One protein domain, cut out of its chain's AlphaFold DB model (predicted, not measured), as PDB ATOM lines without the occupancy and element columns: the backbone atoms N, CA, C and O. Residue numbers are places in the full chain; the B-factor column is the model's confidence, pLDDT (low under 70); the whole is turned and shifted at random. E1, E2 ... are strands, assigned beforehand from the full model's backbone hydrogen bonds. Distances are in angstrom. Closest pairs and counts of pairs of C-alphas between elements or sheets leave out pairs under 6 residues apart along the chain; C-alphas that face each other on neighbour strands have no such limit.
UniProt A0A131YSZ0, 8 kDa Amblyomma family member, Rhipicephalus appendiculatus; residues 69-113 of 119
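What this domain is: This is residues 69 to 113 of the 119 residues of the protein "8 kDa Amblyomma family member" of Rhipicephalus appendiculatus (UniProt A0A131YSZ0). A small, strongly twisted sheet of three antiparallel strands makes the body, with the long, sharply bent strand E3 in the middle, E1 along one edge of it and E2 along the other. E2 and E3 form a hairpin with a tight turn, while a long loop, residues 76 to 90, runs out from the end of E1 and folds back to the beginning of E2. The printed part has 45 residues, with no named helix and three named strands, which follow along the chain as E1, E2, E3 and stand in the sheet in the order E1, E3, E2. The class is all strand, with 24 of the 45 printed residues in named elements. The whole is compact, with a radius of gyration of the C-alphas of 10.4 A, and its C-alphas span 28 by 22 by 13 A along their three main axes.

Where its parts are: The printed part begins with E1, residues 69 to 75, which measures 14.7 A from its first to its last C-alpha. C-alpha 69 is at (-28.711, 14.025, 4.503) and C-alpha 75 at (-33.712, 2.800, 12.659). Residues 76 to 90, a stretch of 15 residues with no named element, come next, and their C-alphas lie 6 to 15 A from the mean of the C-alphas. E2, residues 91 to 96, follows and is 15.3 A long from first to last C-alpha, beginning with C-alpha 91 at (-33.965, 4.672, 3.882). After five residues, E3 takes in residues 102 to 112, and it is the longest strand by residues. Its first and last C-alphas are 19.1 A apart, and it bends by 114 degrees at residue 105. C-alpha 112, where E3 ends, is at (-29.657, 10.465, -0.916).

How they stand to each other: In the sheet E3 is the inner strand, and E1 and E2 are the edge strands. E1 and E3 are antiparallel, with an angle of 149 degrees between their directions. Among their C-alphas that face each other are those of Thr 74 and Thr 108, 4.3 A apart, and those of Tyr 70 and Val 110, 4.6 A apart. N 107 and O 75, at 2.7 A, and N 69 and O 111, at 3.0 A, are within hydrogen-bond range. E2 and E3 are antiparallel as well, with 133 degrees between their directions. On the residues of E3 before the bend, the C-alphas of Pro 102 and Met 96 face each other at 4.5 A. On those after it, the C-alphas of Gly 107 and Ala 94 face each other at 4.0 A. N 103 and O 95, at 2.8 A, and N 91 and O 110, at 2.8 A, are within hydrogen-bond range. E1 and E2 have 3 pairs of C-alphas within 8 A, the closest being those of Cys 75 and Cys 92, 5.9 A apart, and their centres are 9.5 A apart.

The domain as a whole: The two C-alphas farthest apart in the domain are those of Thr 88 and Asp 99, at 30.8 A, while the first and last printed C-alphas, of Glu 69 and Thr 113, are 6.5 A apart. The sheet's C-alphas lie up to 5.6 A off the best plane through them. The printed part has no cut. The link from E1 to E2 is long, and that from E2 to E3 is tight. The mean pLDDT of the printed part is 73.1. In this predicted model 15 printed residues are under 70: residues 78 to 85, residue 97, residue 100, residues 102 to 105 and residue 113.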
ATOM      1  N   GLU A  69     -28.067  13.223   3.483       74.50
ATOM      2  CA  GLU A  69     -28.711  14.025   4.503       74.50
ATOM      3  C   GLU A  69     -29.288  13.066   5.540       74.50
ATOM      4  O   GLU A  69     -29.997  12.112   5.206       74.50
ATOM      5  N   TYR A  70     -28.921  13.271   6.802       76.25
ATOM      6  CA  TYR A  70     -29.476  12.490   7.897       76.25
ATOM      7  C   TYR A  70     -30.915  12.935   8.130       76.25
ATOM      8  O   TYR A  70     -31.178  14.109   8.371       76.25
ATOM      9  N   CYS A  71     -31.852  11.989   8.133       74.94
ATOM     10  CA  CYS A  71     -33.263  12.277   8.397       74.94
ATOM     11  C   CYS A  71     -33.566  12.418   9.902       74.94
ATOM     12  O   CYS A  71     -34.717  12.283  10.309       74.94
ATOM     13  N   ASN A  72     -32.531  12.640  10.730       79.12
ATOM     14  CA  ASN A  72     -32.577  12.781  12.192       79.12
ATOM     15  C   ASN A  72     -33.382  11.694  12.929       79.12
ATOM     16  O   ASN A  72     -33.907  11.927  14.013       79.12
ATOM     17  N   GLN A  73     -33.460  10.492  12.357       76.56
ATOM     18  CA  GLN A  73     -34.057   9.323  12.992       76.56
ATOM     19  C   GLN A  73     -33.095   8.147  12.940       76.56
ATOM     20  O   GLN A  73     -32.397   7.920  11.948       76.56
ATOM     21  N   THR A  74     -33.074   7.387  14.025       79.31
ATOM     22  CA  THR A  74     -32.430   6.082  14.079       79.31
ATOM     23  C   THR A  74     -33.426   5.015  13.649       79.31
ATOM     24  O   THR A  74     -34.633   5.154  13.830       79.31
ATOM     25  N   CYS A  75     -32.915   3.952  13.047       78.44
ATOM     26  CA  CYS A  75     -33.712   2.800  12.659       78.44
ATOM     27  C   CYS A  75     -33.113   1.535  13.264       78.44
ATOM     28  O   CYS A  75     -31.907   1.446  13.493       78.44
ATOM     29  N   THR A  76     -33.954   0.546  13.533       78.94
ATOM     30  CA  THR A  76     -33.550  -0.755  14.059       78.94
ATOM     31  C   THR A  76     -33.765  -1.780  12.957       78.94
ATOM     32  O   THR A  76     -34.872  -1.913  12.428       78.94
ATOM     33  N   ILE A  77     -32.699  -2.488  12.592       74.06
ATOM     34  CA  ILE A  77     -32.765  -3.632  11.682       74.06
ATOM     35  C   ILE A  77     -32.878  -4.856  12.579       74.06
ATOM     36  O   ILE A  77     -31.901  -5.206  13.241       74.06
ATOM     37  N   LYS A  78     -34.081  -5.429  12.675       66.00
ATOM     38  CA  LYS A  78     -34.293  -6.696  13.381       66.00
ATOM     39  C   LYS A  78     -33.848  -7.858  12.493       66.00
ATOM     40  O   LYS A  78     -33.893  -7.741  11.272       66.00
ATOM     41  N   ASP A  79     -33.482  -8.974  13.115       58.41
ATOM     42  CA  ASP A  79     -33.051 -10.209  12.440       58.41
ATOM     43  C   ASP A  79     -34.143 -10.849  11.561       58.41
ATOM     44  O   ASP A  79     -33.841 -11.629  10.668       58.41
ATOM     45  N   ASP A  80     -35.406 -10.475  11.776       57.19
ATOM     46  CA  ASP A  80     -36.580 -10.932  11.015       57.19
ATOM     47  C   ASP A  80     -36.792 -10.145   9.698       57.19
ATOM     48  O   ASP A  80     -37.902 -10.067   9.183       57.19
ATOM     49  N   ASP A  81     -35.776  -9.416   9.212       55.62
ATOM     50  CA  ASP A  81     -35.851  -8.438   8.102       55.62
ATOM     51  C   ASP A  81     -36.877  -7.296   8.290       55.62
ATOM     52  O   ASP A  81     -37.005  -6.385   7.464       55.62
ATOM     53  N   SER A  82     -37.566  -7.279   9.430       54.47
ATOM     54  CA  SER A  82     -38.493  -6.236   9.843       54.47
ATOM     55  C   SER A  82     -37.726  -4.955  10.175       54.47
ATOM     56  O   SER A  82     -37.072  -4.835  11.215       54.47
ATOM     57  N   ARG A  83     -37.819  -3.965   9.282       64.31
ATOM     58  CA  ARG A  83     -37.221  -2.633   9.454       64.31
ATOM     59  C   ARG A  83     -38.228  -1.701  10.110       64.31
ATOM     60  O   ARG A  83     -39.369  -1.606   9.662       64.31
ATOM     61  N   THR A  84     -37.806  -0.955  11.129       68.12
ATOM     62  CA  THR A  84     -38.597   0.199  11.585       68.12
ATOM     63  C   THR A  84     -38.739   1.196  10.430       68.12
ATOM     64  O   THR A  84     -37.721   1.521   9.806       68.12
ATOM     65  N   PRO A  85     -39.957   1.677  10.123       68.62
ATOM     66  CA  PRO A  85     -40.182   2.551   8.980       68.62
ATOM     67  C   PRO A  85     -39.444   3.881   9.173       68.62
ATOM     68  O   PRO A  85     -39.670   4.586  10.153       68.62
ATOM     69  N   CYS A  86     -38.560   4.215   8.232       75.12
ATOM     70  CA  CYS A  86     -38.005   5.561   8.111       75.12
ATOM     71  C   CYS A  86     -39.046   6.496   7.462       75.12
ATOM     72  O   CYS A  86     -39.930   6.025   6.740       75.12
ATOM     73  N   PRO A  87     -38.947   7.817   7.682       79.06
ATOM     74  CA  PRO A  87     -39.835   8.795   7.058       79.06
ATOM     75  C   PRO A  87     -39.768   8.749   5.522       79.06
ATOM     76  O   PRO A  87     -38.788   8.293   4.932       79.06
ATOM     77  N   THR A  88     -40.826   9.230   4.865       78.75
ATOM     78  CA  THR A  88     -40.987   9.169   3.406       78.75
ATOM     79  C   THR A  88     -39.803   9.806   2.673       78.75
ATOM     80  O   THR A  88     -39.462  10.965   2.900       78.75
ATOM     81  N   GLY A  89     -39.185   9.046   1.764       76.19
ATOM     82  CA  GLY A  89     -37.999   9.481   1.019       76.19
ATOM     83  C   GLY A  89     -36.670   9.269   1.753       76.19
ATOM     84  O   GLY A  89     -35.639   9.691   1.238       76.19
ATOM     85  N   CYS A  90     -36.682   8.614   2.916       80.19
ATOM     86  CA  CYS A  90     -35.492   8.179   3.641       80.19
ATOM     87  C   CYS A  90     -35.427   6.649   3.705       80.19
ATOM     88  O   CYS A  90     -36.451   5.968   3.772       80.19
ATOM     89  N   PHE A  91     -34.217   6.101   3.735       81.44
ATOM     90  CA  PHE A  91     -33.965   4.672   3.882       81.44
ATOM     91  C   PHE A  91     -33.097   4.389   5.107       81.44
ATOM     92  O   PHE A  91     -32.269   5.201   5.517       81.44
ATOM     93  N   CYS A  92     -33.303   3.215   5.703       77.88
ATOM     94  CA  CYS A  92     -32.527   2.763   6.850       77.88
ATOM     95  C   CYS A  92     -31.166   2.233   6.385       77.88
ATOM     96  O   CYS A  92     -31.101   1.255   5.640       77.88
ATOM     97  N   GLN A  93     -30.089   2.868   6.839       78.31
ATOM     98  CA  GLN A  93     -28.719   2.420   6.627       78.31
ATOM     99  C   GLN A  93     -28.186   1.795   7.917       78.31
ATOM    100  O   GLN A  93     -28.172   2.449   8.959       78.31
ATOM    101  N   ALA A  94     -27.747   0.535   7.855       79.06
ATOM    102  CA  ALA A  94     -27.087  -0.123   8.980       79.06
ATOM    103  C   ALA A  94     -25.808   0.632   9.356       79.06
ATOM    104  O   ALA A  94     -25.058   1.064   8.476       79.06
ATOM    105  N   LYS A  95     -25.536   0.775  10.654       75.38
ATOM    106  CA  LYS A  95     -24.263   1.327  11.108       75.38
ATOM    107  C   LYS A  95     -23.176   0.277  10.883       75.38
ATOM    108  O   LYS A  95     -23.307  -0.845  11.363       75.38
ATOM    109  N   MET A  96     -22.106   0.621  10.170       74.88
ATOM    110  CA  MET A  96     -20.933  -0.256  10.094       74.88
ATOM    111  C   MET A  96     -20.228  -0.281  11.456       74.88
ATOM    112  O   MET A  96     -19.974   0.773  12.049       74.88
ATOM    113  N   GLY A  97     -19.922  -1.477  11.948       69.56
ATOM    114  CA  GLY A  97     -19.025  -1.692  13.076       69.56
ATOM    115  C   GLY A  97     -17.574  -1.393  12.701       69.56
ATOM    116  O   GLY A  97     -17.236  -1.225  11.527       69.56
ATOM    117  N   SER A  98     -16.696  -1.301  13.703       71.44
ATOM    118  CA  SER A  98     -15.252  -1.076  13.476       71.44
ATOM    119  C   SER A  98     -14.574  -2.228  12.728       71.44
ATOM    120  O   SER A  98     -13.523  -2.054  12.126       71.44
ATOM    121  N   ASP A  99     -15.204  -3.392  12.750       75.44
ATOM    122  CA  ASP A  99     -14.882  -4.619  12.036       75.44
ATOM    123  C   ASP A  99     -15.343  -4.610  10.564       75.44
ATOM    124  O   ASP A  99     -15.046  -5.537   9.816       75.44
ATOM    125  N   GLY A 100     -16.044  -3.560  10.122       66.19
ATOM    126  CA  GLY A 100     -16.539  -3.428   8.749       66.19
ATOM    127  C   GLY A 100     -17.812  -4.228   8.459       66.19
ATOM    128  O   GLY A 100     -18.348  -4.136   7.353       66.19
ATOM    129  N   PHE A 101     -18.335  -4.962   9.442       71.19
ATOM    130  CA  PHE A 101     -19.618  -5.650   9.346       71.19
ATOM    131  C   PHE A 101     -20.767  -4.725   9.776       71.19
ATOM    132  O   PHE A 101     -20.586  -3.861  10.638       71.19
ATOM    133  N   PRO A 102     -21.962  -4.849   9.175       66.25
ATOM    134  CA  PRO A 102     -23.128  -4.100   9.621       66.25
ATOM    135  C   PRO A 102     -23.527  -4.548  11.032       66.25
ATOM    136  O   PRO A 102     -23.733  -5.732  11.290       66.25
ATOM    137  N   LEU A 103     -23.666  -3.584  11.942       68.81
ATOM    138  CA  LEU A 103     -24.210  -3.812  13.272       68.81
ATOM    139  C   LEU A 103     -25.723  -3.994  13.142       68.81
ATOM    140  O   LEU A 103     -26.487  -3.029  13.047       68.81
ATOM    141  N   TYR A 104     -26.155  -5.253  13.118       65.19
ATOM    142  CA  TYR A 104     -27.564  -5.606  13.241       65.19
ATOM    143  C   TYR A 104     -28.122  -5.026  14.552       65.19
ATOM    144  O   TYR A 104     -27.431  -4.955  15.569       65.19
ATOM    145  N   GLY A 105     -29.348  -4.507  14.510       67.69
ATOM    146  CA  GLY A 105     -29.978  -3.806  15.630       67.69
ATOM    147  C   GLY A 105     -29.838  -2.277  15.636       67.69
ATOM    148  O   GLY A 105     -30.726  -1.619  16.175       67.69
ATOM    149  N   GLN A 106     -28.825  -1.659  15.006       73.44
ATOM    150  CA  GLN A 106     -28.697  -0.189  15.010       73.44
ATOM    151  C   GLN A 106     -28.312   0.392  13.643       73.44
ATOM    152  O   GLN A 106     -27.240   0.149  13.095       73.44
ATOM    153  N   GLY A 107     -29.197   1.225  13.106       81.25
ATOM    154  CA  GLY A 107     -29.023   1.957  11.861       81.25
ATOM    155  C   GLY A 107     -29.483   3.408  11.977       81.25
ATOM    156  O   GLY A 107     -29.994   3.863  13.005       81.25
ATOM    157  N   THR A 108     -29.284   4.167  10.910       83.62
ATOM    158  CA  THR A 108     -29.684   5.573  10.812       83.62
ATOM    159  C   THR A 108     -30.465   5.799   9.524       83.62
ATOM    160  O   THR A 108     -30.104   5.272   8.472       83.62
ATOM    161  N   CYS A 109     -31.549   6.569   9.602       83.19
ATOM    162  CA  CYS A 109     -32.320   6.962   8.433       83.19
ATOM    163  C   CYS A 109     -31.571   8.060   7.676       83.19
ATOM    164  O   CYS A 109     -31.275   9.125   8.226       83.19
ATOM    165  N   VAL A 110     -31.286   7.805   6.408       83.62
ATOM    166  CA  VAL A 110     -30.586   8.729   5.515       83.62
ATOM    167  C   VAL A 110     -31.382   8.920   4.232       83.62
ATOM    168  O   VAL A 110     -32.166   8.059   3.835       83.62
ATOM    169  N   LYS A 111     -31.175  10.061   3.582       83.69
ATOM    170  CA  LYS A 111     -31.715  10.377   2.264       83.69
ATOM    171  C   LYS A 111     -30.562  10.692   1.326       83.69
ATOM    172  O   LYS A 111     -29.680  11.486   1.659       83.69
ATOM    173  N   ASP A 112     -30.577  10.083   0.147       74.25
ATOM    174  CA  ASP A 112     -29.657  10.465  -0.916       74.25
ATOM    175  C   ASP A 112     -30.121  11.811  -1.485       74.25
ATOM    176  O   ASP A 112     -31.210  11.923  -2.048       74.25
ATOM    177  N   THR A 113     -29.300  12.850  -1.315       65.31
ATOM    178  CA  THR A 113     -29.514  14.165  -1.955       65.31
ATOM    179  C   THR A 113     -28.632  14.351  -3.191       65.31
ATOM    180  O   THR A 113     -28.432  15.468  -3.667       65.31
TER     181      THR A 113